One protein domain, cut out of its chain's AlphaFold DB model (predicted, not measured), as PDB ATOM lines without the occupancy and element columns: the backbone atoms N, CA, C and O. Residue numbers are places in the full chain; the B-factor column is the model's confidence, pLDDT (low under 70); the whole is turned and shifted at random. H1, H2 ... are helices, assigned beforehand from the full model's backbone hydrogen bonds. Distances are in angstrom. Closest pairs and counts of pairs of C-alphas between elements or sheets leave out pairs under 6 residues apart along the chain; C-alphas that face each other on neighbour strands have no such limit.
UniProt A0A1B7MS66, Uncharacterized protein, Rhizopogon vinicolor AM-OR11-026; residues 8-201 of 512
ATOM      1  N   LEU A   8     250.291 233.304 195.742       73.69
ATOM      2  CA  LEU A   8     250.696 234.694 195.529       73.69
ATOM      3  C   LEU A   8     249.717 235.699 196.146       73.69
ATOM      4  O   LEU A   8     250.106 236.840 196.391       73.69
ATOM      5  N   LEU A   9     248.466 235.309 196.415       71.94
ATOM      6  CA  LEU A   9     247.504 236.158 197.125       71.94
ATOM      7  C   LEU A   9     247.794 236.251 198.629       71.94
ATOM      8  O   LEU A   9     247.325 237.183 199.279       71.94
ATOM      9  N   SER A  10     248.590 235.328 199.169       70.75
ATOM     10  CA  SER A  10     248.957 235.278 200.586       70.75
ATOM     11  C   SER A  10     250.358 235.845 200.859       70.75
ATOM     12  O   SER A  10     250.661 236.160 202.009       70.75
ATOM     13  N   VAL A  11     251.197 236.028 199.830       77.06
ATOM     14  CA  VAL A  11     252.586 236.517 199.941       77.06
ATOM     15  C   VAL A  11     252.723 237.930 199.369       77.06
ATOM     16  O   VAL A  11     252.280 238.196 198.253       77.06
ATOM     17  N   GLN A  12     253.369 238.837 200.106       70.88
ATOM     18  CA  GLN A  12     253.701 240.180 199.621       70.88
ATOM     19  C   GLN A  12     254.989 240.152 198.785       70.88
ATOM     20  O   GLN A  12     256.008 239.634 199.243       70.88
ATOM     21  N   ASP A  13     254.956 240.737 197.588       75.81
ATOM     22  CA  ASP A  13     256.108 240.857 196.694       75.81
ATOM     23  C   ASP A  13     256.525 242.330 196.525       75.81
ATOM     24  O   ASP A  13     255.711 243.251 196.599       75.81
ATOM     25  N   LYS A  14     257.817 242.571 196.278       68.44
ATOM     26  CA  LYS A  14     258.386 243.914 196.074       68.44
ATOM     27  C   LYS A  14     257.878 244.588 194.793       68.44
ATOM     28  O   LYS A  14     258.020 245.801 194.665       68.44
ATOM     29  N   GLY A  15     257.321 243.816 193.857       74.50
ATOM     30  CA  GLY A  15     256.715 244.303 192.616       74.50
ATOM     31  C   GLY A  15     255.213 244.595 192.693       74.50
ATOM     32  O   GLY A  15     254.656 245.055 191.695       74.50
ATOM     33  N   ASP A  16     254.555 244.338 193.830       75.75
ATOM     34  CA  ASP A  16     253.106 244.513 193.952       75.75
ATOM     35  C   ASP A  16     252.704 245.989 193.850       75.75
ATOM     36  O   ASP A  16     253.256 246.865 194.526       75.75
ATOM     37  N   ASN A  17     251.672 246.273 193.056       80.12
ATOM     38  CA  ASN A  17     251.061 247.598 193.072       80.12
ATOM     39  C   ASN A  17     250.120 247.771 194.286       80.12
ATOM     40  O   ASN A  17     249.656 246.803 194.886       80.12
ATOM     41  N   VAL A  18     249.797 249.019 194.647       81.44
ATOM     42  CA  VAL A  18     248.972 249.341 195.837       81.44
ATOM     43  C   VAL A  18     247.620 248.617 195.831       81.44
ATOM     44  O   VAL A  18     247.124 248.206 196.879       81.44
ATOM     45  N   PHE A  19     247.021 248.441 194.654       80.38
ATOM     46  CA  PHE A  19     245.747 247.744 194.520       80.38
ATOM     47  C   PHE A  19     245.895 246.230 194.721       80.38
ATOM     48  O   PHE A  19     245.031 245.603 195.327       80.38
ATOM     49  N   GLU A  20     247.001 245.643 194.264       80.19
ATOM     50  CA  GLU A  20     247.323 244.241 194.521       80.19
ATOM     51  C   GLU A  20     247.547 243.997 196.015       80.19
ATOM     52  O   GLU A  20     246.966 243.064 196.563       80.19
ATOM     53  N   VAL A  21     248.276 244.882 196.703       82.69
ATOM     54  CA  VAL A  21     248.440 244.816 198.167       82.69
ATOM     55  C   VAL A  21     247.084 244.880 198.876       82.69
ATOM     56  O   VAL A  21     246.824 244.073 199.767       82.69
ATOM     57  N   LEU A  22     246.184 245.776 198.450       83.25
ATOM     58  CA  LEU A  22     244.827 245.862 199.001       83.25
ATOM     59  C   LEU A  22     244.054 244.544 198.838       83.25
ATOM     60  O   LEU A  22     243.429 244.079 199.791       83.25
ATOM     61  N   LEU A  23     244.092 243.927 197.653       82.50
ATOM     62  CA  LEU A  23     243.411 242.651 197.419       82.50
ATOM     63  C   LEU A  23     244.022 241.511 198.245       82.50
ATOM     64  O   LEU A  23     243.268 240.717 198.804       82.50
ATOM     65  N   LYS A  24     245.351 241.460 198.389       85.19
ATOM     66  CA  LYS A  24     246.036 240.486 199.255       85.19
ATOM     67  C   LYS A  24     245.636 240.646 200.719       85.19
ATOM     68  O   LYS A  24     245.314 239.656 201.367       85.19
ATOM     69  N   MET A  25     245.552 241.879 201.224       81.88
ATOM     70  CA  MET A  25     245.071 242.141 202.586       81.88
ATOM     71  C   MET A  25     243.637 241.639 202.791       81.88
ATOM     72  O   MET A  25     243.347 241.020 203.810       81.88
ATOM     73  N   ILE A  26     242.741 241.858 201.821       82.44
ATOM     74  CA  ILE A  26     241.356 241.363 201.900       82.44
ATOM     75  C   ILE A  26     241.324 239.828 201.935       82.44
ATOM     76  O   ILE A  26     240.571 239.257 202.723       82.44
ATOM     77  N   VAL A  27     242.145 239.162 201.117       83.25
ATOM     78  CA  VAL A  27     242.247 237.694 201.104       83.25
ATOM     79  C   VAL A  27     242.796 237.168 202.430       83.25
ATOM     80  O   VAL A  27     242.216 236.246 202.995       83.25
ATOM     81  N   GLN A  28     243.848 237.782 202.972       81.62
ATOM     82  CA  GLN A  28     244.417 237.395 204.264       81.62
ATOM     83  C   GLN A  28     243.406 237.552 205.406       81.62
ATOM     84  O   GLN A  28     243.283 236.650 206.225       81.62
ATOM     85  N   VAL A  29     242.633 238.646 205.430       82.19
ATOM     86  CA  VAL A  29     241.556 238.850 206.419       82.19
ATOM     87  C   VAL A  29     240.479 237.767 206.311       82.19
ATOM     88  O   VAL A  29     239.940 237.339 207.328       82.19
ATOM     89  N   ALA A  30     240.174 237.302 205.098       78.81
ATOM     90  CA  ALA A  30     239.203 236.234 204.875       78.81
ATOM     91  C   ALA A  30     239.728 234.831 205.248       78.81
ATOM     92  O   ALA A  30     238.927 233.944 205.523       78.81
ATOM     93  N   GLN A  31     241.050 234.630 205.259       76.69
ATOM     94  CA  GLN A  31     241.705 233.345 205.544       76.69
ATOM     95  C   GLN A  31     242.037 233.121 207.031       76.69
ATOM     96  O   GLN A  31     242.537 232.056 207.377       76.69
ATOM     97  N   VAL A  32     241.790 234.092 207.921       76.31
ATOM     98  CA  VAL A  32     242.036 233.915 209.363       76.31
ATOM     99  C   VAL A  32     241.055 232.885 209.937       76.31
ATOM    100  O   VAL A  32     239.845 233.111 209.933       76.31
ATOM    101  N   ASP A  33     241.562 231.768 210.460       59.22
ATOM    102  CA  ASP A  33     240.745 230.747 211.126       59.22
ATOM    103  C   ASP A  33     240.154 231.291 212.439       59.22
ATOM    104  O   ASP A  33     240.893 231.601 213.373       59.22
ATOM    105  N   ASP A  34     238.820 231.385 212.521       63.06
ATOM    106  CA  ASP A  34     238.115 231.605 213.793       63.06
ATOM    107  C   ASP A  34     237.531 230.301 214.307       63.06
ATOM    108  O   ASP A  34     236.985 229.491 213.556       63.06
ATOM    109  N   THR A  35     237.561 230.159 215.625       59.62
ATOM    110  CA  THR A  35     236.960 229.042 216.352       59.62
ATOM    111  C   THR A  35     235.441 229.191 216.541       59.62
ATOM    112  O   THR A  35     234.789 228.202 216.873       59.62
ATOM    113  N   ASN A  36     234.857 230.378 216.299       74.00
ATOM    114  CA  ASN A  36     233.426 230.664 216.489       74.00
ATOM    115  C   ASN A  36     232.671 230.951 215.174       74.00
ATOM    116  O   ASN A  36     233.003 231.867 214.417       74.00
ATOM    117  N   ASP A  37     231.545 230.260 214.967       71.75
ATOM    118  CA  ASP A  37     230.679 230.412 213.781       71.75
ATOM    119  C   ASP A  37     230.030 231.804 213.634       71.75
ATOM    120  O   ASP A  37     229.724 232.250 212.523       71.75
ATOM    121  N   THR A  38     229.780 232.510 214.740       73.75
ATOM    122  CA  THR A  38     229.201 233.865 214.731       73.75
ATOM    123  C   THR A  38     230.202 234.915 214.252       73.75
ATOM    124  O   THR A  38     229.834 235.802 213.478       73.75
ATOM    125  N   GLU A  39     231.464 234.792 214.662       73.56
ATOM    126  CA  GLU A  39     232.559 235.681 214.255       73.56
ATOM    127  C   GLU A  39     232.898 235.467 212.778       73.56
ATOM    128  O   GLU A  39     232.977 236.434 212.012       73.56
ATOM    129  N   LYS A  40     232.901 234.206 212.327       76.75
ATOM    130  CA  LYS A  40     233.021 233.844 210.910       76.75
ATOM    131  C   LYS A  40     231.953 234.516 210.039       76.75
ATOM    132  O   LYS A  40     232.297 235.220 209.092       76.75
ATOM    133  N   LYS A  41     230.665 234.405 210.397       76.44
ATOM    134  CA  LYS A  41     229.569 235.060 209.648       76.44
ATOM    135  C   LYS A  41     229.714 236.580 209.598       76.44
ATOM    136  O   LYS A  41     229.450 237.190 208.562       76.44
ATOM    137  N   HIS A  42     230.106 237.207 210.706       77.19
ATOM    138  CA  HIS A  42     230.298 238.655 210.751       77.19
ATOM    139  C   HIS A  42     231.449 239.103 209.839       77.19
ATOM    140  O   HIS A  42     231.316 240.100 209.123       77.19
ATOM    141  N   ARG A  43     232.548 238.343 209.793       77.00
ATOM    142  CA  ARG A  43     233.663 238.608 208.874       77.00
ATOM    143  C   ARG A  43     233.301 238.371 207.422       77.00
ATOM    144  O   ARG A  43     233.620 239.225 206.605       77.00
ATOM    145  N   ASP A  44     232.562 237.316 207.097       77.69
ATOM    146  CA  ASP A  44     232.085 237.085 205.728       77.69
ATOM    147  C   ASP A  44     231.260 238.279 205.222       77.69
ATOM    148  O   ASP A  44     231.409 238.721 204.082       77.69
ATOM    149  N   ILE A  45     230.426 238.864 206.089       80.50
ATOM    150  CA  ILE A  45     229.670 240.086 205.782       80.50
ATOM    151  C   ILE A  45     230.613 241.280 205.575       80.50
ATOM    152  O   ILE A  45     230.425 242.048 204.626       80.50
ATOM    153  N   GLN A  46     231.632 241.450 206.424       80.69
ATOM    154  CA  GLN A  46     232.621 242.523 206.280       80.69
ATOM    155  C   GLN A  46     233.447 242.387 204.998       80.69
ATOM    156  O   GLN A  46     233.557 243.359 204.254       80.69
ATOM    157  N   VAL A  47     233.959 241.193 204.695       80.75
ATOM    158  CA  VAL A  47     234.720 240.885 203.478       80.75
ATOM    159  C   VAL A  47     233.856 241.133 202.247       80.75
ATOM    160  O   VAL A  47     234.283 241.838 201.335       80.75
ATOM    161  N   LYS A  48     232.598 240.671 202.237       77.75
ATOM    162  CA  LYS A  48     231.651 240.968 201.148       77.75
ATOM    163  C   LYS A  48     231.415 242.465 200.979       77.75
ATOM    164  O   LYS A  48     231.371 242.953 199.849       77.75
ATOM    165  N   LYS A  49     231.285 243.212 202.078       81.00
ATOM    166  CA  LYS A  49     231.121 244.672 202.040       81.00
ATOM    167  C   LYS A  49     232.371 245.367 201.495       81.00
ATOM    168  O   LYS A  49     232.237 246.225 200.628       81.00
ATOM    169  N   MET A  50     233.563 244.968 201.941       78.94
ATOM    170  CA  MET A  50     234.840 245.488 201.435       78.94
ATOM    171  C   MET A  50     235.016 245.174 199.948       78.94
ATOM    172  O   MET A  50     235.312 246.074 199.172       78.94
ATOM    173  N   LEU A  51     234.739 243.942 199.514       75.88
ATOM    174  CA  LEU A  51     234.783 243.563 198.101       75.88
ATOM    175  C   LEU A  51     233.794 244.371 197.262       75.88
ATOM    176  O   LEU A  51     234.152 244.849 196.193       75.88
ATOM    177  N   ASN A  52     232.568 244.586 197.740       76.75
ATOM    178  CA  ASN A  52     231.587 245.406 197.026       76.75
ATOM    179  C   ASN A  52     231.971 246.890 196.955       76.75
ATOM    180  O   ASN A  52     231.546 247.570 196.027       76.75
ATOM    181  N   MET A  53     232.770 247.389 197.900       74.50
ATOM    182  CA  MET A  53     233.351 248.731 197.826       74.50
ATOM    183  C   MET A  53     234.540 248.800 196.863       74.50
ATOM    184  O   MET A  53     234.732 249.818 196.202       74.50
ATOM    185  N   VAL A  54     235.347 247.738 196.801       72.31
ATOM    186  CA  VAL A  54     236.580 247.689 196.002       72.31
ATOM    187  C   VAL A  54     236.308 247.331 194.544       72.31
ATOM    188  O   VAL A  54     237.038 247.806 193.679       72.31
ATOM    189  N   VAL A  55     235.268 246.539 194.250       70.50
ATOM    190  CA  VAL A  55     234.840 246.203 192.884       70.50
ATOM    191  C   VAL A  55     234.105 247.410 192.282       70.50
ATOM    192  O   VAL A  55     232.951 247.668 192.631       70.50
ATOM    193  N   PRO A  56     234.729 248.164 191.364       65.50
ATOM    194  CA  PRO A  56     234.149 249.383 190.811       65.50
ATOM    195  C   PRO A  56     232.974 249.074 189.879       65.50
ATOM    196  O   PRO A  56     233.050 248.174 189.039       65.50
ATOM    197  N   VAL A  57     231.919 249.884 189.960       62.31
ATOM    198  CA  VAL A  57     230.715 249.778 189.122       62.31
ATOM    199  C   VAL A  57     230.794 250.822 188.004       62.31
ATOM    200  O   VAL A  57     230.442 251.981 188.192       62.31
ATOM    201  N   GLY A  58     231.325 250.447 186.839       61.72
ATOM    202  CA  GLY A  58     231.375 251.349 185.683       61.72
ATOM    203  C   GLY A  58     232.100 250.761 184.475       61.72
ATOM    204  O   GLY A  58     232.991 249.919 184.617       61.72
ATOM    205  N   SER A  59     231.735 251.219 183.278       64.31
ATOM    206  CA  SER A  59     232.457 250.914 182.039       64.31
ATOM    207  C   SER A  59     233.751 251.724 181.959       64.31
ATOM    208  O   SER A  59     233.804 252.865 182.417       64.31
ATOM    209  N   VAL A  60     234.805 251.148 181.387       65.94
ATOM    210  CA  VAL A  60     235.990 251.904 180.968       65.94
ATOM    211  C   VAL A  60     235.741 252.341 179.527       65.94
ATOM    212  O   VAL A  60     235.582 251.496 178.646       65.94
ATOM    213  N   SER A  61     235.650 253.647 179.283       61.59
ATOM    214  CA  SER A  61     235.489 254.193 177.935       61.59
ATOM    215  C   SER A  61     236.793 254.017 177.157       61.59
ATOM    216  O   SER A  61     237.720 254.798 177.312       61.59
ATOM    217  N   SER A  62     236.876 252.979 176.329       61.25
ATOM    218  CA  SER A  62     237.946 252.814 175.344       61.25
ATOM    219  C   SER A  62     237.308 252.805 173.964       61.25
ATOM    220  O   SER A  62     236.396 252.020 173.714       61.25
ATOM    221  N   THR A  63     237.775 253.687 173.088       72.19
ATOM    222  CA  THR A  63     237.357 253.743 171.686       72.19
ATOM    223  C   THR A  63     238.471 253.219 170.787       72.19
ATOM    224  O   THR A  63     239.652 253.284 171.122       72.19
ATOM    225  N   ARG A  64     238.106 252.715 169.606       69.56
ATOM    226  CA  ARG A  64     239.038 252.113 168.637       69.56
ATOM    227  C   ARG A  64     240.112 253.087 168.140       69.56
ATOM    228  O   ARG A  64     241.176 252.652 167.717       69.56
ATOM    229  N   ALA A  65     239.822 254.387 168.183       62.72
ATOM    230  CA  ALA A  65     240.679 255.448 167.662       62.72
ATOM    231  C   ALA A  65     241.787 255.889 168.633       62.72
ATOM    232  O   ALA A  65     242.781 256.460 168.190       62.72
ATOM    233  N   THR A  66     241.639 255.630 169.933       65.56
ATOM    234  CA  THR A  66     242.550 256.153 170.957       65.56
ATOM    235  C   THR A  66     243.094 255.012 171.798       65.56
ATOM    236  O   THR A  66     242.340 254.261 172.421       65.56
ATOM    237  N   GLN A  67     244.422 254.880 171.836       70.75
ATOM    238  CA  GLN A  67     245.069 253.955 172.758       70.75
ATOM    239  C   GLN A  67     244.672 254.336 174.195       70.75
ATOM    240  O   GLN A  67     244.748 255.520 174.535       70.75
ATOM    241  N   PRO A  68     244.248 253.374 175.037       73.44
ATOM    242  CA  PRO A  68     243.912 253.670 176.421       73.44
ATOM    243  C   PRO A  68     245.136 254.235 177.137       73.44
ATOM    244  O   PRO A  68     246.262 253.756 176.961       73.44
ATOM    245  N   THR A  69     244.908 255.236 177.975       73.62
ATOM    246  CA  THR A  69     245.936 255.743 178.882       73.62
ATOM    247  C   THR A  69     246.391 254.628 179.831       73.62
ATOM    248  O   THR A  69     245.626 253.717 180.162       73.62
ATOM    249  N   GLY A  70     247.634 254.701 180.321       74.31
ATOM    250  CA  GLY A  70     248.155 253.734 181.301       74.31
ATOM    251  C   GLY A  70     247.288 253.623 182.565       74.31
ATOM    252  O   GLY A  70     247.236 252.577 183.210       74.31
ATOM    253  N   GLN A  71     246.553 254.687 182.894       77.75
ATOM    254  CA  GLN A  71     245.598 254.704 183.995       77.75
ATOM    255  C   GLN A  71     244.329 253.900 183.668       77.75
ATOM    256  O   GLN A  71     243.881 253.116 184.501       77.75
ATOM    257  N   GLU A  72     243.760 254.042 182.469       78.19
ATOM    258  CA  GLU A  72     242.567 253.297 182.034       78.19
ATOM    259  C   GLU A  72     242.822 251.796 181.924       78.19
ATOM    260  O   GLU A  72     241.997 250.992 182.367       78.19
ATOM    261  N   SER A  73     243.984 251.407 181.393       75.88
ATOM    262  CA  SER A  73     244.388 250.002 181.338       75.88
ATOM    263  C   SER A  73     244.593 249.405 182.728       75.88
ATOM    264  O   SER A  73     244.088 248.314 183.003       75.88
ATOM    265  N   SER A  74     245.265 250.136 183.622       80.75
ATOM    266  CA  SER A  74     245.454 249.721 185.016       80.75
ATOM    267  C   SER A  74     244.115 249.599 185.745       80.75
ATOM    268  O   SER A  74     243.884 248.618 186.448       80.75
ATOM    269  N   MET A  75     243.185 250.537 185.527       82.31
ATOM    270  CA  MET A  75     241.831 250.469 186.085       82.31
ATOM    271  C   MET A  75     241.081 249.224 185.611       82.31
ATOM    272  O   MET A  75     240.464 248.547 186.432       82.31
ATOM    273  N   LEU A  76     241.130 248.898 184.316       84.12
ATOM    274  CA  LEU A  76     240.478 247.702 183.784       84.12
ATOM    275  C   LEU A  76     241.085 246.417 184.362       84.12
ATOM    276  O   LEU A  76     240.351 245.533 184.798       84.12
ATOM    277  N   PHE A  77     242.414 246.325 184.397       83.44
ATOM    278  CA  PHE A  77     243.116 245.165 184.946       83.44
ATOM    279  C   PHE A  77     242.769 244.947 186.424       83.44
ATOM    280  O   PHE A  77     242.403 243.843 186.828       83.44
ATOM    281  N   ASN A  78     242.784 246.021 187.213       84.81
ATOM    282  CA  ASN A  78     242.409 246.007 188.623       84.81
ATOM    283  C   ASN A  78     240.945 245.578 188.823       84.81
ATOM    284  O   ASN A  78     240.665 244.738 189.676       84.81
ATOM    285  N   ARG A  79     240.015 246.066 187.990       86.44
ATOM    286  CA  ARG A  79     238.596 245.658 188.022       86.44
ATOM    287  C   ARG A  79     238.425 244.157 187.795       86.44
ATOM    288  O   ARG A  79     237.759 243.494 188.585       86.44
ATOM    289  N   LEU A  80     239.044 243.624 186.741       88.12
ATOM    290  CA  LEU A  80     238.938 242.207 186.381       88.12
ATOM    291  C   LEU A  80     239.567 241.306 187.456       88.12
ATOM    292  O   LEU A  80     238.969 240.305 187.846       88.12
ATOM    293  N   ASN A  81     240.715 241.703 188.008       86.38
ATOM    294  CA  ASN A  81     241.354 240.980 189.109       86.38
ATOM    295  C   ASN A  81     240.523 241.009 190.397       86.38
ATOM    296  O   ASN A  81     240.416 239.987 191.069       86.38
ATOM    297  N   ALA A  82     239.904 242.143 190.736       86.12
ATOM    298  CA  ALA A  82     239.028 242.231 191.902       86.12
ATOM    299  C   ALA A  82     237.801 241.320 191.764       86.12
ATOM    300  O   ALA A  82     237.386 240.702 192.739       86.12
ATOM    301  N   MET A  83     237.249 241.187 190.554       88.69
ATOM    302  CA  MET A  83     236.162 240.242 190.281       88.69
ATOM    303  C   MET A  83     236.624 238.790 190.419       88.69
ATOM    304  O   MET A  83     235.916 237.997 191.031       88.69
ATOM    305  N   ALA A  84     237.815 238.451 189.918       88.50
ATOM    306  CA  ALA A  84     238.397 237.123 190.098       88.50
ATOM    307  C   ALA A  84     238.615 236.798 191.589       88.50
ATOM    308  O   ALA A  84     238.189 235.744 192.051       88.50
ATOM    309  N   VAL A  85     239.168 237.727 192.380       86.94
ATOM    310  CA  VAL A  85     239.310 237.559 193.840       86.94
ATOM    311  C   VAL A  85     237.955 237.454 194.539       86.94
ATOM    312  O   VAL A  85     237.787 236.625 195.427       86.94
ATOM    313  N   ALA A  86     236.959 238.236 194.125       86.75
ATOM    314  CA  ALA A  86     235.619 238.146 194.697       86.75
ATOM    315  C   ALA A  86     234.957 236.779 194.442       86.75
ATOM    316  O   ALA A  86     234.197 236.315 195.287       86.75
ATOM    317  N   ILE A  87     235.238 236.136 193.303       88.81
ATOM    318  CA  ILE A  87     234.813 234.753 193.027       88.81
ATOM    319  C   ILE A  87     235.630 233.771 193.869       88.81
ATOM    320  O   ILE A  87     235.074 232.806 194.381       88.81
ATOM    321  N   HIS A  88     236.929 234.022 194.050       87.62
ATOM    322  CA  HIS A  88     237.772 233.169 194.882       87.62
ATOM    323  C   HIS A  88     237.296 233.122 196.344       87.62
ATOM    324  O   HIS A  88     237.307 232.053 196.945       87.62
ATOM    325  N   LEU A  89     236.853 234.259 196.889       85.38
ATOM    326  CA  LEU A  89     236.400 234.383 198.277       85.38
ATOM    327  C   LEU A  89     234.947 233.925 198.501       85.38
ATOM    328  O   LEU A  89     234.609 233.488 199.596       85.38
ATOM    329  N   ASP A  90     234.084 234.012 197.485       85.38
ATOM    330  CA  ASP A  90     232.716 233.475 197.511       85.38
ATOM    331  C   ASP A  90     232.445 232.697 196.208       85.38
ATOM    332  O   ASP A  90     231.931 233.274 195.240       85.38
ATOM    333  N   PRO A  91     232.776 231.392 196.160       86.50
ATOM    334  CA  PRO A  91     232.645 230.569 194.958       86.50
ATOM    335  C   PRO A  91     231.201 230.121 194.661       86.50
ATOM    336  O   PRO A  91     230.974 229.098 194.018       86.50
ATOM    337  N   SER A  92     230.181 230.864 195.100       88.69
ATOM    338  CA  SER A  92     228.793 230.543 194.756       88.69
ATOM    339  C   SER A  92     228.485 230.800 193.274       88.69
ATOM    340  O   SER A  92     228.905 231.797 192.684       88.69
ATOM    341  N   ILE A  93     227.663 229.930 192.672       87.31
ATOM    342  CA  ILE A  93     227.240 230.027 191.259       87.31
ATOM    343  C   ILE A  93     226.607 231.396 190.961       87.31
ATOM    344  O   ILE A  93     226.873 232.007 189.924       87.31
ATOM    345  N   SER A  94     225.787 231.903 191.889       88.38
ATOM    346  CA  SER A  94     225.131 233.208 191.761       88.38
ATOM    347  C   SER A  94     226.140 234.362 191.747       88.38
ATOM    348  O   SER A  94     226.065 235.229 190.872       88.38
ATOM    349  N   ASN A  95     227.125 234.352 192.658       87.94
ATOM    350  CA  ASN A  95     228.178 235.366 192.684       87.94
ATOM    351  C   ASN A  95     229.037 235.291 191.417       87.94
ATOM    352  O   ASN A  95     229.230 236.313 190.765       87.94
ATOM    353  N   ALA A  96     229.471 234.098 190.998       89.25
ATOM    354  CA  ALA A  96     230.252 233.930 189.775       89.25
ATOM    355  C   ALA A  96     229.520 234.475 188.538       89.25
ATOM    356  O   ALA A  96     230.076 235.301 187.813       89.25
ATOM    357  N   ARG A  97     228.240 234.121 188.347       91.44
ATOM    358  CA  ARG A  97     227.403 234.671 187.265       91.44
ATOM    359  C   ARG A  97     227.295 236.195 187.348       91.44
ATOM    360  O   ARG A  97     227.449 236.881 186.339       91.44
ATOM    361  N   HIS A  98     227.059 236.741 188.541       89.88
ATOM    362  CA  HIS A  98     226.965 238.185 188.744       89.88
ATOM    363  C   HIS A  98     228.274 238.907 188.389       89.88
ATOM    364  O   HIS A  98     228.249 239.904 187.664       89.88
ATOM    365  N   ARG A  99     229.421 238.393 188.848       90.06
ATOM    366  CA  ARG A  99     230.749 238.977 188.606       90.06
ATOM    367  C   ARG A  99     231.180 238.864 187.150       90.06
ATOM    368  O   ARG A  99     231.672 239.848 186.609       90.06
ATOM    369  N   VAL A 100     230.923 237.737 186.487       91.88
ATOM    370  CA  VAL A 100     231.147 237.590 185.037       91.88
ATOM    371  C   VAL A 100     230.283 238.586 184.257       91.88
ATOM    372  O   VAL A 100     230.778 239.276 183.367       91.88
ATOM    373  N   GLY A 101     229.013 238.748 184.641       89.81
ATOM    374  CA  GLY A 101     228.125 239.749 184.050       89.81
ATOM    375  C   GLY A 101     228.613 241.191 184.246       89.81
ATOM    376  O   GLY A 101     228.498 242.007 183.330       89.81
ATOM    377  N   GLN A 102     229.190 241.515 185.409       88.38
ATOM    378  CA  GLN A 102     229.835 242.811 185.651       88.38
ATOM    379  C   GLN A 102     231.095 242.988 184.793       88.38
ATOM    380  O   GLN A 102     231.224 244.020 184.136       88.38
ATOM    381  N   ALA A 103     231.974 241.981 184.741       89.50
ATOM    382  CA  ALA A 103     233.208 241.993 183.949       89.50
ATOM    383  C   ALA A 103     232.923 242.261 182.469       89.50
ATOM    384  O   ALA A 103     233.537 243.128 181.848       89.50
ATOM    385  N   ARG A 104     231.907 241.580 181.935       89.94
ATOM    386  CA  ARG A 104     231.440 241.739 180.559       89.94
ATOM    387  C   ARG A 104     230.978 243.162 180.240       89.94
ATOM    388  O   ARG A 104     231.167 243.628 179.123       89.94
ATOM    389  N   ARG A 105     230.391 243.874 181.206       88.25
ATOM    390  CA  ARG A 105     229.931 245.265 181.037       88.25
ATOM    391  C   ARG A 105     231.053 246.295 181.180       88.25
ATOM    392  O   ARG A 105     230.845 247.456 180.837       88.25
ATOM    393  N   CYS A 106     232.228 245.907 181.680       85.06
ATOM    394  CA  CYS A 106     233.340 246.840 181.845       85.06
ATOM    395  C   CYS A 106     233.889 247.354 180.509       85.06
ATOM    396  O   CYS A 106     234.427 248.460 180.485       85.06
ATOM    397  N   VAL A 107     233.768 246.580 179.424       84.81
ATOM    398  CA  VAL A 107     234.349 246.904 178.115       84.81
ATOM    399  C   VAL A 107     233.361 246.574 177.001       84.81
ATOM    400  O   VAL A 107     232.921 245.434 176.876       84.81
ATOM    401  N   ASN A 108     233.077 247.542 176.124       88.06
ATOM    402  CA  ASN A 108     232.456 247.245 174.835       88.06
ATOM    403  C   ASN A 108     233.521 246.666 173.891       88.06
ATOM    404  O   ASN A 108     234.242 247.413 173.233       88.06
ATOM    405  N   PHE A 109     233.651 245.336 173.847       89.50
ATOM    406  CA  PHE A 109     234.737 244.666 173.117       89.50
ATOM    407  C   PHE A 109     234.810 245.081 171.638       89.50
ATOM    408  O   PHE A 109     235.902 245.290 171.108       89.50
ATOM    409  N   LYS A 110     233.657 245.272 170.984       89.06
ATOM    410  CA  LYS A 110     233.580 245.659 169.567       89.06
ATOM    411  C   LYS A 110     234.189 247.037 169.306       89.06
ATOM    412  O   LYS A 110     234.852 247.228 168.292       89.06
ATOM    413  N   GLU A 111     234.010 247.983 170.216       87.19
ATOM    414  CA  GLU A 111     234.489 249.362 170.052       87.19
ATOM    415  C   GLU A 111     235.840 249.617 170.721       87.19
ATOM    416  O   GLU A 111     236.457 250.651 170.474       87.19
ATOM    417  N   ALA A 112     236.310 248.684 171.546       86.25
ATOM    418  CA  ALA A 112     237.544 248.821 172.296       86.25
ATOM    419  C   ALA A 112     238.792 248.770 171.401       86.25
ATOM    420  O   ALA A 112     238.839 248.059 170.397       86.25
ATOM    421  N   HIS A 113     239.833 249.490 171.822       88.38
ATOM    422  CA  HIS A 113     241.166 249.416 171.226       88.38
ATOM    423  C   HIS A 113     241.794 248.016 171.398       88.38
ATOM    424  O   HIS A 113     241.518 247.322 172.381       88.38
ATOM    425  N   ASP A 114     242.700 247.624 170.495       86.50
ATOM    426  CA  ASP A 114     243.328 246.289 170.454       86.50
ATOM    427  C   ASP A 114     243.994 245.901 171.784       86.50
ATOM    428  O   ASP A 114     243.798 244.802 172.300       86.50
ATOM    429  N   TYR A 115     244.709 246.840 172.410       87.19
ATOM    430  CA  TYR A 115     245.299 246.628 173.737       87.19
ATOM    431  C   TYR A 115     244.240 246.299 174.809       87.19
ATOM    432  O   TYR A 115     244.394 245.341 175.567       87.19
ATOM    433  N   THR A 116     243.138 247.055 174.855       89.00
ATOM    434  CA  THR A 116     242.030 246.845 175.803       89.00
ATOM    435  C   THR A 116     241.359 245.492 175.570       89.00
ATOM    436  O   THR A 116     241.066 244.769 176.523       89.00
ATOM    437  N   ARG A 117     241.163 245.114 174.301       90.88
ATOM    438  CA  ARG A 117     240.668 243.791 173.905       90.88
ATOM    439  C   ARG A 117     241.611 242.680 174.394       90.88
ATOM    440  O   ARG A 117     241.140 241.682 174.936       90.88
ATOM    441  N   GLY A 118     242.928 242.876 174.302       89.00
ATOM    442  CA  GLY A 118     243.940 241.967 174.853       89.00
ATOM    443  C   GLY A 118     243.835 241.784 176.371       89.00
ATOM    444  O   GLY A 118     243.846 240.656 176.866       89.00
ATOM    445  N   VAL A 119     243.665 242.881 177.117       88.25
ATOM    446  CA  VAL A 119     243.431 242.842 178.573       88.25
ATOM    447  C   VAL A 119     242.124 242.118 178.903       88.25
ATOM    448  O   VAL A 119     242.090 241.326 179.841       88.25
ATOM    449  N   CYS A 120     241.070 242.330 178.112       91.31
ATOM    450  CA  CYS A 120     239.789 241.644 178.264       91.31
ATOM    451  C   CYS A 120     239.923 240.121 178.093       91.31
ATOM    452  O   CYS A 120     239.431 239.375 178.935       91.31
ATOM    453  N   MET A 121     240.628 239.654 177.054       92.56
ATOM    454  CA  MET A 121     240.868 238.219 176.821       92.56
ATOM    455  C   MET A 121     241.659 237.578 177.965       92.56
ATOM    456  O   MET A 121     241.284 236.517 178.459       92.56
ATOM    457  N   ARG A 122     242.697 238.262 178.466       89.00
ATOM    458  CA  ARG A 122     243.408 237.811 179.671       89.00
ATOM    459  C   ARG A 122     242.492 237.809 180.894       89.00
ATOM    460  O   ARG A 122     242.549 236.875 181.680       89.00
ATOM    461  N   GLY A 123     241.628 238.805 181.066       90.12
ATOM    462  CA  GLY A 123     240.646 238.827 182.154       90.12
ATOM    463  C   GLY A 123     239.721 237.612 182.150       90.12
ATOM    464  O   GLY A 123     239.509 237.012 183.201       90.12
ATOM    465  N   ILE A 124     239.237 237.220 180.966       93.19
ATOM    466  CA  ILE A 124     238.445 235.997 180.774       93.19
ATOM    467  C   ILE A 124     239.240 234.770 181.236       93.19
ATOM    468  O   ILE A 124     238.726 233.988 182.034       93.19
ATOM    469  N   GLU A 125     240.505 234.649 180.812       91.69
ATOM    470  CA  GLU A 125     241.409 233.561 181.223       91.69
ATOM    471  C   GLU A 125     241.535 233.464 182.752       91.69
ATOM    472  O   GLU A 125     241.370 232.383 183.316       91.69
ATOM    473  N   HIS A 126     241.771 234.584 183.444       88.50
ATOM    474  CA  HIS A 126     241.994 234.585 184.895       88.50
ATOM    475  C   HIS A 126     240.712 234.279 185.678       88.50
ATOM    476  O   HIS A 126     240.745 233.510 186.638       88.50
ATOM    477  N   ILE A 127     239.575 234.850 185.267       91.81
ATOM    478  CA  ILE A 127     238.276 234.565 185.891       91.81
ATOM    479  C   ILE A 127     237.914 233.090 185.693       91.81
ATOM    480  O   ILE A 127     237.507 232.431 186.648       91.81
ATOM    481  N   CYS A 128     238.117 232.551 184.486       92.19
ATOM    482  CA  CYS A 128     237.892 231.137 184.204       92.19
ATOM    483  C   CYS A 128     238.783 230.240 185.072       92.19
ATOM    484  O   CYS A 128     238.272 229.302 185.676       92.19
ATOM    485  N   ALA A 129     240.073 230.559 185.217       89.38
ATOM    486  CA  ALA A 129     240.987 229.782 186.052       89.38
ATOM    487  C   ALA A 129     240.545 229.733 187.529       89.38
ATOM    488  O   ALA A 129     240.576 228.669 188.143       89.38
ATOM    489  N   VAL A 130     240.058 230.850 188.089       89.38
ATOM    490  CA  VAL A 130     239.494 230.867 189.453       89.38
ATOM    491  C   VAL A 130     238.208 230.047 189.544       89.38
ATOM    492  O   VAL A 130     238.028 229.290 190.497       89.38
ATOM    493  N   MET A 131     237.312 230.170 188.561       90.94
ATOM    494  CA  MET A 131     236.080 229.377 188.522       90.94
ATOM    495  C   MET A 131     236.378 227.877 188.443       90.94
ATOM    496  O   MET A 131     235.729 227.099 189.137       90.94
ATOM    497  N   ARG A 132     237.385 227.477 187.654       88.88
ATOM    498  CA  ARG A 132     237.844 226.088 187.544       88.88
ATOM    499  C   ARG A 132     238.453 225.567 188.838       88.88
ATOM    500  O   ARG A 132     238.056 224.497 189.280       88.88
ATOM    501  N   HIS A 133     239.326 226.348 189.474       88.06
ATOM    502  CA  HIS A 133     239.914 225.994 190.768       88.06
ATOM    503  C   HIS A 133     238.844 225.675 191.827       88.06
ATOM    504  O   HIS A 133     239.009 224.751 192.617       88.06
ATOM    505  N   HIS A 134     237.710 226.382 191.788       87.00
ATOM    506  CA  HIS A 134     236.573 226.170 192.690       87.00
ATOM    507  C   HIS A 134     235.461 225.260 192.138       87.00
ATOM    508  O   HIS A 134     234.417 225.130 192.775       87.00
ATOM    509  N   ARG A 135     235.647 224.639 190.963       86.00
ATOM    510  CA  ARG A 135     234.651 223.784 190.276       86.00
ATOM    511  C   ARG A 135     233.282 224.444 190.073       86.00
ATOM    512  O   ARG A 135     232.234 223.804 190.143       86.00
ATOM    513  N   VAL A 136     233.285 225.745 189.802       88.44
ATOM    514  CA  VAL A 136     232.075 226.505 189.478       88.44
ATOM    515  C   VAL A 136     231.727 226.321 188.000       88.44
ATOM    516  O   VAL A 136     232.604 226.265 187.141       88.44
ATOM    517  N   GLN A 137     230.430 226.271 187.686       88.38
ATOM    518  CA  GLN A 137     229.931 226.123 186.317       88.38
ATOM    519  C   GLN A 137     230.484 227.203 185.367       88.38
ATOM    520  O   GLN A 137     230.330 228.400 185.613       88.38
ATOM    521  N   LEU A 138     231.046 226.781 184.230       89.94
ATOM    522  CA  LEU A 138     231.751 227.652 183.279       89.94
ATOM    523  C   LEU A 138     230.851 228.314 182.216       89.94
ATOM    524  O   LEU A 138     231.332 229.085 181.388       89.94
ATOM    525  N   GLY A 139     229.541 228.053 182.223       90.31
ATOM    526  CA  GLY A 139     228.635 228.459 181.138       90.31
ATOM    527  C   GLY A 139     228.649 229.959 180.812       90.31
ATOM    528  O   GLY A 139     228.725 230.337 179.647       90.31
ATOM    529  N   GLU A 140     228.637 230.831 181.823       91.44
ATOM    530  CA  GLU A 140     228.612 232.290 181.611       91.44
ATOM    531  C   GLU A 140     229.926 232.830 181.032       91.44
ATOM    532  O   GLU A 140     229.917 233.688 180.149       91.44
ATOM    533  N   ILE A 141     231.065 232.318 181.510       93.75
ATOM    534  CA  ILE A 141     232.383 232.770 181.052       93.75
ATOM    535  C   ILE A 141     232.679 232.253 179.638       93.75
ATOM    536  O   ILE A 141     233.206 232.995 178.811       93.75
ATOM    537  N   LEU A 142     232.248 231.028 179.320       94.50
ATOM    538  CA  LEU A 142     232.331 230.462 177.972       94.50
ATOM    539  C   LEU A 142     231.365 231.142 176.993       94.50
ATOM    540  O   LEU A 142     231.716 231.346 175.834       94.50
ATOM    541  N   SER A 143     230.184 231.567 177.452       94.69
ATOM    542  CA  SER A 143     229.271 232.405 176.661       94.69
ATOM    543  C   SER A 143     229.914 233.752 176.311       94.69
ATOM    544  O   SER A 143     229.890 234.184 175.159       94.69
ATOM    545  N   TRP A 144     230.599 234.386 177.270       94.56
ATOM    546  CA  TRP A 144     231.351 235.611 176.995       94.56
ATOM    547  C   TRP A 144     232.508 235.380 176.005       94.56
ATOM    548  O   TRP A 144     232.686 236.170 175.075       94.56
ATOM    549  N   LEU A 145     233.243 234.270 176.133       95.06
ATOM    550  CA  LEU A 145     234.266 233.870 175.161       95.06
ATOM    551  C   LEU A 145     233.676 233.664 173.755       95.06
ATOM    552  O   LEU A 145     234.271 234.094 172.763       95.06
ATOM    553  N   ALA A 146     232.496 233.045 173.659       95.31
ATOM    554  CA  ALA A 146     231.798 232.818 172.397       95.31
ATOM    555  C   ALA A 146     231.456 234.136 171.687       95.31
ATOM    556  O   ALA A 146     231.668 234.265 170.482       95.31
ATOM    557  N   GLU A 147     230.995 235.139 172.428       94.94
ATOM    558  CA  GLU A 147     230.689 236.460 171.875       94.94
ATOM    559  C   GLU A 147     231.930 237.194 171.374       94.94
ATOM    560  O   GLU A 147     231.919 237.740 170.271       94.94
ATOM    561  N   VAL A 148     233.014 237.172 172.157       94.75
ATOM    562  CA  VAL A 148     234.305 237.737 171.737       94.75
ATOM    563  C   VAL A 148     234.791 237.061 170.454       94.75
ATOM    564  O   VAL A 148     235.220 237.741 169.520       94.75
ATOM    565  N   THR A 149     234.653 235.736 170.372       94.56
ATOM    566  CA  THR A 149     234.976 234.967 169.164       94.56
ATOM    567  C   THR A 149     234.135 235.425 167.975       94.56
ATOM    568  O   THR A 149     234.681 235.688 166.906       94.56
ATOM    569  N   GLY A 150     232.817 235.549 168.151       94.38
ATOM    570  CA  GLY A 150     231.897 235.961 167.092       94.38
ATOM    571  C   GLY A 150     232.217 237.351 166.540       94.38
ATOM    572  O   GLY A 150     232.199 237.545 165.326       94.38
ATOM    573  N   ILE A 151     232.589 238.297 167.410       94.25
ATOM    574  CA  ILE A 151     233.029 239.636 166.994       94.25
ATOM    575  C   ILE A 151     234.301 239.543 166.141       94.25
ATOM    576  O   ILE A 151     234.338 240.102 165.047       94.25
ATOM    577  N   LEU A 152     235.326 238.821 166.607       93.00
ATOM    578  CA  LEU A 152     236.602 238.709 165.889       93.00
ATOM    579  C   LEU A 152     236.465 237.959 164.557       93.00
ATOM    580  O   LEU A 152     237.067 238.362 163.563       93.00
ATOM    581  N   LEU A 153     235.653 236.900 164.509       92.12
ATOM    582  CA  LEU A 153     235.373 236.177 163.268       92.12
ATOM    583  C   LEU A 153     234.572 237.026 162.278       92.12
ATOM    584  O   LEU A 153     234.866 236.978 161.085       92.12
ATOM    585  N   GLY A 154     233.615 237.826 162.756       91.56
ATOM    586  CA  GLY A 154     232.901 238.797 161.928       91.56
ATOM    587  C   GLY A 154     233.853 239.823 161.309       91.56
ATOM    588  O   GLY A 154     233.872 239.984 160.093       91.56
ATOM    589  N   GLU A 155     234.726 240.429 162.121       90.94
ATOM    590  CA  GLU A 155     235.743 241.376 161.638       90.94
ATOM    591  C   GLU A 155     236.710 240.731 160.632       90.94
ATOM    592  O   GLU A 155     237.080 241.351 159.636       90.94
ATOM    593  N   TYR A 156     237.101 239.471 160.852       89.75
ATOM    594  CA  TYR A 156     237.965 238.737 159.927       89.75
ATOM    595  C   TYR A 156     237.277 238.481 158.579       89.75
ATOM    596  O   TYR A 156     237.889 238.642 157.521       89.75
ATOM    597  N   GLN A 157     235.998 238.098 158.601       89.19
ATOM    598  CA  GLN A 157     235.211 237.894 157.387       89.19
ATOM    599  C   GLN A 157     235.031 239.202 156.615       89.19
ATOM    600  O   GLN A 157     235.251 239.220 155.405       89.19
ATOM    601  N   GLU A 158     234.703 240.298 157.301       89.06
ATOM    602  CA  GLU A 158     234.599 241.632 156.702       89.06
ATOM    603  C   GLU A 158     235.923 242.050 156.049       89.06
ATOM    604  O   GLU A 158     235.945 242.404 154.868       89.06
ATOM    605  N   ALA A 159     237.044 241.916 156.767       87.06
ATOM    606  CA  ALA A 159     238.373 242.244 156.255       87.06
ATOM    607  C   ALA A 159     238.765 241.404 155.028       87.06
ATOM    608  O   ALA A 159     239.468 241.889 154.144       87.06
ATOM    609  N   ARG A 160     238.296 240.153 154.946       84.31
ATOM    610  CA  ARG A 160     238.557 239.254 153.815       84.31
ATOM    611  C   ARG A 160     237.742 239.593 152.564       84.31
ATOM    612  O   ARG A 160     238.196 239.296 151.463       84.31
ATOM    613  N   MET A 161     236.545 240.154 152.722       84.75
ATOM    614  CA  MET A 161     235.682 240.532 151.594       84.75
ATOM    615  C   MET A 161     236.114 241.849 150.939       84.75
ATOM    616  O   MET A 161     235.733 242.125 149.802       84.75
ATOM    617  N   LEU A 162     236.903 242.662 151.642       83.81
ATOM    618  CA  LEU A 162     237.450 243.905 151.116       83.81
ATOM    619  C   LEU A 162     238.598 243.638 150.120       83.81
ATOM    620  O   LEU A 162     239.341 242.668 150.272       83.81
ATOM    621  N   PRO A 163     238.787 244.501 149.102       80.38
ATOM    622  CA  PRO A 163     239.899 244.366 148.164       80.38
ATOM    623  C   PRO A 163     241.244 244.483 148.896       80.38
ATOM    624  O   PRO A 163     241.393 245.333 149.779       80.38
ATOM    625  N   SER A 164     242.232 243.660 148.522       78.19
ATOM    626  CA  SER A 164     243.585 243.737 149.091       78.19
ATOM    627  C   SER A 164     244.214 245.093 148.780       78.19
ATOM    628  O   SER A 164     244.663 245.352 147.668       78.19
ATOM    629  N   ASN A 165     244.255 245.948 149.793       83.88
ATOM    630  CA  ASN A 165     245.126 247.110 149.874       83.88
ATOM    631  C   ASN A 165     245.957 246.988 151.163       83.88
ATOM    632  O   ASN A 165     245.633 246.178 152.040       83.88
ATOM    633  N   ASP A 166     247.022 247.778 151.289       79.12
ATOM    634  CA  ASP A 166     247.947 247.667 152.426       79.12
ATOM    635  C   ASP A 166     247.238 247.863 153.776       79.12
ATOM    636  O   ASP A 166     247.482 247.115 154.723       79.12
ATOM    637  N   ASN A 167     246.271 248.783 153.854       81.94
ATOM    638  CA  ASN A 167     245.507 249.032 155.079       81.94
ATOM    639  C   ASN A 167     244.602 247.853 155.474       81.94
ATOM    640  O   ASN A 167     244.544 247.487 156.647       81.94
ATOM    641  N   ASN A 168     243.921 247.226 154.517       81.69
ATOM    642  CA  ASN A 168     243.042 246.080 154.743       81.69
ATOM    643  C   ASN A 168     243.855 244.847 155.139       81.69
ATOM    644  O   ASN A 168     243.436 244.091 156.014       81.69
ATOM    645  N   ASN A 169     245.047 244.679 154.560       83.75
ATOM    646  CA  ASN A 169     245.981 243.633 154.967       83.75
ATOM    647  C   ASN A 169     246.460 243.849 156.412       83.75
ATOM    648  O   ASN A 169     246.479 242.892 157.182       83.75
ATOM    649  N   ILE A 170     246.769 245.088 156.814       85.31
ATOM    650  CA  ILE A 170     247.121 245.414 158.207       85.31
ATOM    651  C   ILE A 170     245.966 245.079 159.158       85.31
ATOM    652  O   ILE A 170     246.192 244.456 160.194       85.31
ATOM    653  N   VAL A 171     244.730 245.458 158.815       85.00
ATOM    654  CA  VAL A 171     243.546 245.133 159.630       85.00
ATOM    655  C   VAL A 171     243.368 243.620 159.739       85.00
ATOM    656  O   VAL A 171     243.200 243.111 160.843       85.00
ATOM    657  N   LYS A 172     243.491 242.891 158.624       85.94
ATOM    658  CA  LYS A 172     243.410 241.428 158.607       85.94
ATOM    659  C   LYS A 172     244.464 240.795 159.520       85.94
ATOM    660  O   LYS A 172     244.107 239.962 160.349       85.94
ATOM    661  N   ILE A 173     245.732 241.196 159.397       87.00
ATOM    662  CA  ILE A 173     246.840 240.675 160.214       87.00
ATOM    663  C   ILE A 173     246.555 240.907 161.701       87.00
ATOM    664  O   ILE A 173     246.610 239.964 162.487       87.00
ATOM    665  N   LYS A 174     246.153 242.127 162.077       87.75
ATOM    666  CA  LYS A 174     245.800 242.455 163.465       87.75
ATOM    667  C   LYS A 174     244.639 241.611 163.985       87.75
ATOM    668  O   LYS A 174     244.712 241.078 165.088       87.75
ATOM    669  N   THR A 175     243.573 241.443 163.203       89.31
ATOM    670  CA  THR A 175     242.445 240.594 163.608       89.31
ATOM    671  C   THR A 175     242.887 239.141 163.803       89.31
ATOM    672  O   THR A 175     242.481 238.511 164.780       89.31
ATOM    673  N   VAL A 176     243.765 238.621 162.940       89.50
ATOM    674  CA  VAL A 176     244.339 237.275 163.090       89.50
ATOM    675  C   VAL A 176     245.175 237.171 164.370       89.50
ATOM    676  O   VAL A 176     244.991 236.220 165.123       89.50
ATOM    677  N   GLU A 177     246.031 238.145 164.688       90.38
ATOM    678  CA  GLU A 177     246.792 238.183 165.953       90.38
ATOM    679  C   GLU A 177     245.890 238.196 167.199       90.38
ATOM    680  O   GLU A 177     246.197 237.558 168.214       90.38
ATOM    681  N   MET A 178     244.745 238.872 167.119       91.19
ATOM    682  CA  MET A 178     243.755 238.882 168.194       91.19
ATOM    683  C   MET A 178     243.057 237.527 168.339       91.19
ATOM    684  O   MET A 178     242.900 237.050 169.461       91.19
ATOM    685  N   ILE A 179     242.718 236.863 167.229       92.88
ATOM    686  CA  ILE A 179     242.193 235.489 167.248       92.88
ATOM    687  C   ILE A 179     243.231 234.522 167.835       92.88
ATOM    688  O   ILE A 179     242.880 233.691 168.668       92.88
ATOM    689  N   LYS A 180     244.517 234.652 167.481       91.69
ATOM    690  CA  LYS A 180     245.591 233.852 168.099       91.69
ATOM    691  C   LYS A 180     245.620 234.041 169.611       91.69
ATOM    692  O   LYS A 180     245.641 233.064 170.347       91.69
ATOM    693  N   SER A 181     245.606 235.294 170.067       91.75
ATOM    694  CA  SER A 181     245.636 235.623 171.495       91.75
ATOM    695  C   SER A 181     244.438 235.026 172.237       91.75
ATOM    696  O   SER A 181     244.603 234.489 173.329       91.75
ATOM    697  N   LEU A 182     243.253 235.058 171.616       94.56
ATOM    698  CA  LEU A 182     242.047 234.417 172.132       94.56
ATOM    699  C   LEU A 182     242.226 232.900 172.278       94.56
ATOM    700  O   LEU A 182     241.903 232.345 173.325       94.56
ATOM    701  N   LEU A 183     242.745 232.238 171.240       93.44
ATOM    702  CA  LEU A 183     242.937 230.787 171.221       93.44
ATOM    703  C   LEU A 183     243.998 230.332 172.214       93.44
ATOM    704  O   LEU A 183     243.783 229.360 172.928       93.44
ATOM    705  N   VAL A 184     245.096 231.074 172.334       92.00
ATOM    706  CA  VAL A 184     246.110 230.827 173.362       92.00
ATOM    707  C   VAL A 184     245.488 230.959 174.754       92.00
ATOM    708  O   VAL A 184     245.682 230.086 175.595       92.00
ATOM    709  N   SER A 185     244.678 231.993 175.009       91.69
ATOM    710  CA  SER A 185     243.934 232.095 176.272       91.69
ATOM    711  C   SER A 185     242.951 230.933 176.466       91.69
ATOM    712  O   SER A 185     242.837 230.437 177.583       91.69
ATOM    713  N   ALA A 186     242.293 230.436 175.412       93.12
ATOM    714  CA  ALA A 186     241.430 229.253 175.481       93.12
ATOM    715  C   ALA A 186     242.193 227.968 175.835       93.12
ATOM    716  O   ALA A 186     241.777 227.255 176.745       93.12
ATOM    717  N   ALA A 187     243.335 227.708 175.197       92.31
ATOM    718  CA  ALA A 187     244.207 226.584 175.538       92.31
ATOM    719  C   ALA A 187     244.661 226.654 177.003       92.31
ATOM    720  O   ALA A 187     244.517 225.695 177.756       92.31
ATOM    721  N   ARG A 188     245.088 227.835 177.456       90.25
ATOM    722  CA  ARG A 188     245.512 228.068 178.845       90.25
ATOM    723  C   ARG A 188     244.390 227.872 179.858       90.25
ATOM    724  O   ARG A 188     244.636 227.358 180.950       90.25
ATOM    725  N   MET A 189     243.164 228.260 179.498       91.06
ATOM    726  CA  MET A 189     241.975 227.979 180.303       91.06
ATOM    727  C   MET A 189     241.734 226.480 180.445       91.06
ATOM    728  O   MET A 189     241.257 226.085 181.500       91.06
ATOM    729  N   ILE A 190     242.072 225.661 179.439       90.69
ATOM    730  CA  ILE A 190     241.951 224.191 179.461       90.69
ATOM    731  C   ILE A 190     243.085 223.541 180.274       90.69
ATOM    732  O   ILE A 190     242.833 222.606 181.034       90.69
ATOM    733  N   GLU A 191     244.309 224.054 180.173       88.06
ATOM    734  CA  GLU A 191     245.473 223.540 180.909       88.06
ATOM    735  C   GLU A 191     245.404 223.820 182.415       88.06
ATOM    736  O   GLU A 191     245.824 222.996 183.227       88.06
ATOM    737  N   THR A 192     244.867 224.979 182.802       83.19
ATOM    738  CA  THR A 192     244.835 225.420 184.203       83.19
ATOM    739  C   THR A 192     243.638 224.797 184.926       83.19
ATOM    740  O   THR A 192     242.565 225.395 185.004       83.19
ATOM    741  N   ALA A 193     243.803 223.568 185.423       76.62
ATOM    742  CA  ALA A 193     242.770 222.865 186.190       76.62
ATOM    743  C   ALA A 193     242.649 223.377 187.637       76.62
ATOM    744  O   ALA A 193     241.539 223.543 188.134       76.62
ATOM    745  N   SER A 194     243.779 223.678 188.279       79.69
ATOM    746  CA  SER A 194     243.848 224.256 189.623       79.69
ATOM    747  C   SER A 194     244.869 225.393 189.649       79.69
ATOM    748  O   SER A 194     245.821 225.403 188.870       79.69
ATOM    749  N   LEU A 195     244.640 226.367 190.529       78.38
ATOM    750  CA  LEU A 195     245.570 227.460 190.825       78.38
ATOM    751  C   LEU A 195     246.488 227.137 192.016       78.38
ATOM    752  O   LEU A 195     247.284 227.984 192.415       78.38
ATOM    753  N   ASP A 196     246.353 225.952 192.613       75.19
ATOM    754  CA  ASP A 196     247.271 225.467 193.638       75.19
ATOM    755  C   ASP A 196     248.379 224.644 192.970       75.19
ATOM    756  O   ASP A 196     248.119 223.631 192.321       75.19
ATOM    757  N   THR A 197     249.623 225.095 193.119       67.69
ATOM    758  CA  THR A 197     250.803 224.455 192.523       67.69
ATOM    759  C   THR A 197     251.122 223.095 193.138       67.69
ATOM    760  O   THR A 197     251.873 222.324 192.544       67.69
ATOM    761  N   LYS A 198     250.548 222.779 194.305       66.69
ATOM    762  CA  LYS A 198     250.707 221.485 194.985       66.69
ATOM    763  C   LYS A 198     249.613 220.480 194.632       66.69
ATOM    764  O   LYS A 198     249.690 219.327 195.051       66.69
ATOM    765  N   ASP A 199     248.589 220.908 193.901       66.94
ATOM    766  CA  ASP A 199     247.426 220.088 193.607       66.94
ATOM    767  C   ASP A 199     247.621 219.329 192.286       66.94
ATOM    768  O   ASP A 199     247.366 219.848 191.202       66.94
ATOM    769  N   GLU A 200     248.056 218.067 192.362       64.56
ATOM    770  CA  GLU A 200     248.205 217.171 191.200       64.56
ATOM    771  C   GLU A 200     246.863 216.577 190.718       64.56
ATOM    772  O   GLU A 200     246.801 215.483 190.149       64.56
ATOM    773  N   ARG A 201     245.744 217.268 190.958       66.94
ATOM    774  CA  ARG A 201     244.426 216.806 190.514       66.94
ATOM    775  C   ARG A 201     244.310 216.899 188.997       66.94
ATOM    776  O   ARG A 201     244.234 217.979 188.415       66.94
TER     777      ARG A 201
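Overview. This is residues 8 to 201 of the 512 residues of an uncharacterized protein of Rhizopogon vinicolor AM-OR11-026 (UniProt A0A1B7MS66). Seven helices, their lines nearly aligned, make an elongated up-and-down bundle, in which each helix runs against the one before it in the chain. H3 and H5 lie side by side in the middle with H4 packed on H3, while the hairpin of H1 and H2 reaches toward one end and the hairpin of H6 and H7 toward the other. The printed part has 194 residues, with seven named helices, H1 to H7 in chain order, and no named strand; its class is all helix. The whole is compact, with a radius of gyration of the C-alphas of 18.7 A, and spans 70 by 36 by 32 A.

Arrangement. H1, residues 18 to 30, touches H2, residues 37 to 54, with its residues 26 to 30 alone; this hairpin's closest C-alphas, of Ala 30 and Val 47, are 6.6 A apart. H3, residues 70 to 89, is the hub, touching four other helices. It runs the same way as H1 at a shallow tilt of 8 degrees, the closest C-alphas being those of Phe 19 and Asn 78, 7.0 A apart. H2 and H3, a hairpin, only just touch, with 3 pairs of C-alphas within 8 A, the closest those of Leu 51 and Ala 86 at 6.5 A. H4, residues 93 to 105, forms a hairpin with H3, and the closest C-alphas, of Ile 87 and Ala 96, are 5.7 A apart. H5, residues 114 to 133, touches H3 with 19 pairs of C-alphas within 8 A, the closest those of Ala 84 and Ile 127 at 4.9 A. H6, residues 139 to 161, touches H5 with its residues 141 to 145 alone; the closest C-alphas, of Cys 128 and Ile 141, are 6.6 A apart. H7, residues 166 to 191, forms a hairpin with H6 at a shallow tilt of 22 degrees, with the C-alphas of Ala 159 and Lys 172 closest at 5.6 A. H7 touches H5 with its residues 178 to 189 alone, closest at the C-alphas of Glu 125 and Met 189, 5.7 A apart. H1 and H2 are apart from H6 and H7. In H1 to H7 every O i to N i+4 pair is within hydrogen-bond range.

Along the chain. H1 begins at C-alpha 18, (248.972, 249.341, 195.837). From first to last C-alpha H3 measures 28.3 A, H5 28.9 A, H6 32.7 A and H7 37.4 A. H7 ends at C-alpha 191, (245.473, 223.540, 180.909).

Size, cuts and confidence. The C-alphas of Asn 36 and Pro 163, the two farthest apart, are 70.0 A apart. The printed part has no cut. The link from H2 to H3, residues 55 to 69, is long. Mean pLDDT of the printed part is 83.1; residue 14 and residues 33 to 35, 56 to 62, 64 to 66 and 197 to 201 are under 70.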